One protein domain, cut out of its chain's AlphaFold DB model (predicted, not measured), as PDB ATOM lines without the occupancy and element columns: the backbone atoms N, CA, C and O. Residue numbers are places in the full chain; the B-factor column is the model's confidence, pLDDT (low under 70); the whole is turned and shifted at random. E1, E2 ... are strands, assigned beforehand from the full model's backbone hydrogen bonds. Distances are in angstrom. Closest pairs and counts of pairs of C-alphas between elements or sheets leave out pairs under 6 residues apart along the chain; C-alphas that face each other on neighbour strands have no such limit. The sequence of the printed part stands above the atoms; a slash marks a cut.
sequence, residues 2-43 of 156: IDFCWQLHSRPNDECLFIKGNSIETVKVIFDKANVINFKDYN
ATOM      1  N   ILE A   2      42.153  -0.334  23.334       64.38
ATOM      2  CA  ILE A   2      41.617   0.363  22.155       64.38
ATOM      3  C   ILE A   2      42.623   1.457  21.833       64.38
ATOM      4  O   ILE A   2      42.861   2.313  22.683       64.38
ATOM      5  N   ASP A   3      43.231   1.383  20.654       70.88
ATOM      6  CA  ASP A   3      44.059   2.467  20.141       70.88
ATOM      7  C   ASP A   3      43.150   3.480  19.435       70.88
ATOM      8  O   ASP A   3      42.297   3.105  18.624       70.88
ATOM      9  N   PHE A   4      43.274   4.751  19.805       80.81
ATOM     10  CA  PHE A   4      42.472   5.836  19.250       80.81
ATOM     11  C   PHE A   4      43.331   6.639  18.283       80.81
ATOM     12  O   PHE A   4      44.203   7.405  18.686       80.81
ATOM     13  N   CYS A   5      43.032   6.501  16.995       82.25
ATOM     14  CA  CYS A   5      43.625   7.326  15.957       82.25
ATOM     15  C   CYS A   5      42.732   8.544  15.689       82.25
ATOM     16  O   CYS A   5      41.520   8.408  15.514       82.25
ATOM     17  N   TRP A   6      43.328   9.735  15.644       86.75
ATOM     18  CA  TRP A   6      42.654  10.976  15.271       86.75
ATOM     19  C   TRP A   6      43.312  11.533  14.009       86.75
ATOM     20  O   TRP A   6      44.539  11.572  13.906       86.75
ATOM     21  N   GLN A   7      42.494  11.941  13.042       87.88
ATOM     22  CA  GLN A   7      42.955  12.476  11.763       87.88
ATOM     23  C   GLN A   7      42.495  13.923  11.605       87.88
ATOM     24  O   GLN A   7      41.377  14.284  11.974       87.88
ATOM     25  N   LEU A   8      43.382  14.765  11.074       86.88
ATOM     26  CA  LEU A   8      43.108  16.176  10.825       86.88
ATOM     27  C   LEU A   8      42.562  16.356   9.410       86.88
ATOM     28  O   LEU A   8      43.142  15.850   8.457       86.88
ATOM     29  N   HIS A   9      41.518  17.169   9.267       84.38
ATOM     30  CA  HIS A   9      40.942  17.574   7.974       84.38
ATOM     31  C   HIS A   9      41.922  18.304   7.036       84.38
ATOM     32  O   HIS A   9      41.624  18.485   5.862       84.38
ATOM     33  N   SER A  10      43.070  18.754   7.550       87.12
ATOM     34  CA  SER A  10      44.138  19.374   6.764       87.12
ATOM     35  C   SER A  10      45.095  18.362   6.129       87.12
ATOM     36  O   SER A  10      45.997  18.775   5.404       87.12
ATOM     37  N   ARG A  11      44.975  17.064   6.448       81.69
ATOM     38  CA  ARG A  11      45.809  16.031   5.826       81.69
ATOM     39  C   ARG A  11      45.402  15.812   4.368       81.69
ATOM     40  O   ARG A  11      44.221  15.946   4.047       81.69
ATOM     41  N   PRO A  12      46.354  15.447   3.497       82.06
ATOM     42  CA  PRO A  12      46.041  14.977   2.156       82.06
ATOM     43  C   PRO A  12      45.044  13.810   2.191       82.06
ATOM     44  O   PRO A  12      45.140  12.916   3.035       82.06
ATOM     45  N   ASN A  13      44.069  13.817   1.278       76.75
ATOM     46  CA  ASN A  13      42.996  12.813   1.253       76.75
ATOM     47  C   ASN A  13      43.512  11.387   0.997       76.75
ATOM     48  O   ASN A  13      42.873  10.416   1.399       76.75
ATOM     49  N   ASP A  14      44.654  11.258   0.327       80.44
ATOM     50  CA  ASP A  14      45.339  10.000   0.036       80.44
ATOM     51  C   ASP A  14      46.031   9.388   1.263       80.44
ATOM     52  O   ASP A  14      46.164   8.170   1.326       80.44
ATOM     53  N   GLU A  15      46.382  10.181   2.282       82.44
ATOM     54  CA  GLU A  15      46.932   9.661   3.546       82.44
ATOM     55  C   GLU A  15      45.872   9.011   4.448       82.44
ATOM     56  O   GLU A  15      46.205   8.227   5.336       82.44
ATOM     57  N   CYS A  16      44.594   9.343   4.250       86.31
ATOM     58  CA  CYS A  16      43.464   8.784   4.998       86.31
ATOM     59  C   CYS A  16      42.615   7.839   4.132       86.31
ATOM     60  O   CYS A  16      41.413   7.687   4.365       86.31
ATOM     61  N   LEU A  17      43.237   7.227   3.118       88.88
ATOM     62  CA  LEU A  17      42.600   6.313   2.179       88.88
ATOM     63  C   LEU A  17      42.884   4.853   2.548       88.88
ATOM     64  O   LEU A  17      44.018   4.391   2.476       88.88
ATOM     65  N   PHE A  18      41.832   4.100   2.861       89.44
ATOM     66  CA  PHE A  18      41.925   2.703   3.284       89.44
ATOM     67  C   PHE A  18      41.342   1.752   2.241       89.44
ATOM     68  O   PHE A  18      40.403   2.081   1.515       89.44
ATOM     69  N   ILE A  19      41.873   0.534   2.171       89.69
ATOM     70  CA  ILE A  19      41.337  -0.509   1.291       89.69
ATOM     71  C   ILE A  19      40.168  -1.206   1.995       89.69
ATOM     72  O   ILE A  19      40.317  -1.730   3.101       89.69
ATOM     73  N   LYS A  20      38.996  -1.239   1.353       87.31
ATOM     74  CA  LYS A  20      37.822  -1.942   1.888       87.31
ATOM     75  C   LYS A  20      38.131  -3.424   2.086       87.31
ATOM     76  O   LYS A  20      38.651  -4.084   1.193       87.31
ATOM     77  N   GLY A  21      37.764  -3.950   3.253       80.88
ATOM     78  CA  GLY A  21      37.957  -5.365   3.576       80.88
ATOM     79  C   GLY A  21      39.414  -5.771   3.820       80.88
ATOM     80  O   GLY A  21      39.674  -6.963   3.959       80.88
ATOM     81  N   ASN A  22      40.353  -4.820   3.902       84.38
ATOM     82  CA  ASN A  22      41.722  -5.121   4.303       84.38
ATOM     83  C   ASN A  22      41.741  -5.605   5.763       84.38
ATOM     84  O   ASN A  22      41.327  -4.881   6.673       84.38
ATOM     85  N   SER A  23      42.212  -6.834   5.978       80.44
ATOM     86  CA  SER A  23      42.341  -7.456   7.301       80.44
ATOM     87  C   SER A  23      43.540  -6.944   8.105       80.44
ATOM     88  O   SER A  23      43.631  -7.231   9.296       80.44
ATOM     89  N   ILE A  24      44.453  -6.211   7.463       84.69
ATOM     90  CA  ILE A  24      45.687  -5.685   8.054       84.69
ATOM     91  C   ILE A  24      45.458  -4.265   8.576       84.69
ATOM     92  O   ILE A  24      45.578  -4.011   9.770       84.69
ATOM     93  N   GLU A  25      45.082  -3.342   7.690       82.12
ATOM     94  CA  GLU A  25      44.802  -1.939   8.024       82.12
ATOM     95  C   GLU A  25      43.288  -1.702   8.113       82.12
ATOM     96  O   GLU A  25      42.683  -1.012   7.290       82.12
ATOM     97  N   THR A  26      42.639  -2.324   9.099       82.19
ATOM     98  CA  THR A  26      41.197  -2.149   9.308       82.19
ATOM     99  C   THR A  26      40.906  -0.884  10.114       82.19
ATOM    100  O   THR A  26      41.336  -0.749  11.260       82.19
ATOM    101  N   VAL A  27      40.090   0.016   9.558       85.31
ATOM    102  CA  VAL A  27      39.637   1.235  10.244       85.31
ATOM    103  C   VAL A  27      38.169   1.135  10.624       85.31
ATOM    104  O   VAL A  27      37.308   0.848   9.793       85.31
ATOM    105  N   LYS A  28      37.873   1.434  11.891       87.69
ATOM    106  CA  LYS A  28      36.509   1.613  12.393       87.69
ATOM    107  C   LYS A  28      36.256   3.093  12.657       87.69
ATOM    108  O   LYS A  28      36.752   3.642  13.637       87.69
ATOM    109  N   VAL A  29      35.461   3.730  11.799       90.06
ATOM    110  CA  VAL A  29      35.102   5.145  11.955       90.06
ATOM    111  C   VAL A  29      34.070   5.290  13.071       90.06
ATOM    112  O   VAL A  29      32.969   4.750  12.985       90.06
ATOM    113  N   ILE A  30      34.440   6.002  14.138       91.25
ATOM    114  CA  ILE A  30      33.541   6.321  15.260       91.25
ATOM    115  C   ILE A  30      32.816   7.647  14.997       91.25
ATOM    116  O   ILE A  30      31.629   7.774  15.288       91.25
ATOM    117  N   PHE A  31      33.526   8.627  14.433       91.12
ATOM    118  CA  PHE A  31      33.005   9.944  14.086       91.12
ATOM    119  C   PHE A  31      33.849  10.558  12.965       91.12
ATOM    120  O   PHE A  31      35.067  10.649  13.102       91.12
ATOM    121  N   ASP A  32      33.206  11.004  11.888       91.38
ATOM    122  CA  ASP A  32      33.841  11.781  10.821       91.38
ATOM    123  C   ASP A  32      32.815  12.725  10.186       91.38
ATOM    124  O   ASP A  32      31.964  12.319   9.399       91.38
ATOM    125  N   LYS A  33      32.857  14.002  10.576       92.06
ATOM    126  CA  LYS A  33      31.946  15.033  10.051       92.06
ATOM    127  C   LYS A  33      32.439  15.637   8.734       92.06
ATOM    128  O   LYS A  33      31.641  16.212   7.998       92.06
ATOM    129  N   ALA A  34      33.744  15.574   8.475       89.88
ATOM    130  CA  ALA A  34      34.377  16.254   7.350       89.88
ATOM    131  C   ALA A  34      34.683  15.309   6.175       89.88
ATOM    132  O   ALA A  34      35.203  15.775   5.167       89.88
ATOM    133  N   ASN A  35      34.320  14.024   6.284       88.81
ATOM    134  CA  ASN A  35      34.629  12.972   5.310       88.81
ATOM    135  C   ASN A  35      36.142  12.878   5.035       88.81
ATOM    136  O   ASN A  35      36.580  12.809   3.888       88.81
ATOM    137  N   VAL A  36      36.937  12.930   6.107       90.06
ATOM    138  CA  VAL A  36      38.401  12.804   6.052       90.06
ATOM    139  C   VAL A  36      38.804  11.368   5.720       90.06
ATOM    140  O   VAL A  36      39.755  11.151   4.972       90.06
ATOM    141  N   ILE A  37      38.090  10.380   6.267       90.31
ATOM    142  CA  ILE A  37      38.393   8.964   6.066       90.31
ATOM    143  C   ILE A  37      37.742   8.473   4.778       90.31
ATOM    144  O   ILE A  37      36.520   8.454   4.645       90.31
ATOM    145  N   ASN A  38      38.574   8.014   3.848       90.06
ATOM    146  CA  ASN A  38      38.144   7.539   2.544       90.06
ATOM    147  C   ASN A  38      38.424   6.049   2.382       90.06
ATOM    148  O   ASN A  38      39.349   5.495   2.976       90.06
ATOM    149  N   PHE A  39      37.635   5.395   1.532       91.25
ATOM    150  CA  PHE A  39      37.797   3.980   1.229       91.25
ATOM    151  C   PHE A  39      37.872   3.744  -0.275       91.25
ATOM    152  O   PHE A  39      37.032   4.244  -1.022       91.25
ATOM    153  N   LYS A  40      38.820   2.913  -0.706       91.44
ATOM    154  CA  LYS A  40      38.908   2.394  -2.076       91.44
ATOM    155  C   LYS A  40      38.741   0.881  -2.112       91.44
ATOM    156  O   LYS A  40      38.974   0.192  -1.120       91.44
ATOM    157  N   ASP A  41      38.335   0.368  -3.264       91.56
ATOM    158  CA  ASP A  41      38.332  -1.070  -3.512       91.56
ATOM    159  C   ASP A  41      39.764  -1.562  -3.766       91.56
ATOM    160  O   ASP A  41      40.622  -0.809  -4.232       91.56
ATOM    161  N   TYR A  42      40.044  -2.819  -3.421       89.00
ATOM    162  CA  TYR A  42      41.358  -3.406  -3.668       89.00
ATOM    163  C   TYR A  42      41.599  -3.553  -5.173       89.00
ATOM    164  O   TYR A  42      40.825  -4.211  -5.868       89.00
ATOM    165  N   ASN A  43      42.700  -2.978  -5.658       89.94
ATOM    166  CA  ASN A  43      43.135  -3.108  -7.039       89.94
ATOM    167  C   ASN A  43      44.535  -3.749  -7.097       89.94
ATOM    168  O   ASN A  43      45.525  -3.071  -6.821       89.94
TER     169      ASN A  43
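What this domain is: This is residues 2 to 43 of the 156 residues of an uncharacterized protein of Clostridiales bacterium (UniProt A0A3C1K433). This is a small domain with little regular structure: a lead-in of loop, residues 2 to 16, runs into E1, and a wide loop, residues 20 to 37, swings out and folds back to set E2 side by side with E1. The printed part has 42 residues, with no named helix and two strands, E1 then E2, in one parallel sheet; the class is all strand, with 6 residues in named elements. It is only just compact, close to loose, with a radius of gyration of the C-alphas of 10.5 A and spans of 26 by 25 by 14 A.

How they stand to each other: Go from Ile 2 to E1, residues 17 to 19, and then along a long link of 18 residues to E2, residues 38 to 40. These neighbour strands are parallel, at 38 degrees between their directions. Look at C-alphas 18 and 39, which face each other at 4.8 A. N 18 and O 38 are within hydrogen-bond range at 2.9 A, as are N 40 and O 18 at 2.9 A.

Where its parts are: Find C-alpha 17 at (42.600, 6.313, 2.179); E1 runs 7.0 A from there to C-alpha 19. E2, also 7.0 A long, ends at C-alpha 40, at (38.908, 2.394, -2.076).

The domain as a whole: The C-alphas of Ile 2 and Asn 43, the two farthest apart, are 29.4 A from each other. The printed part has no cut. Mean pLDDT of the printed part is 85.8, and residue 2 is under 70.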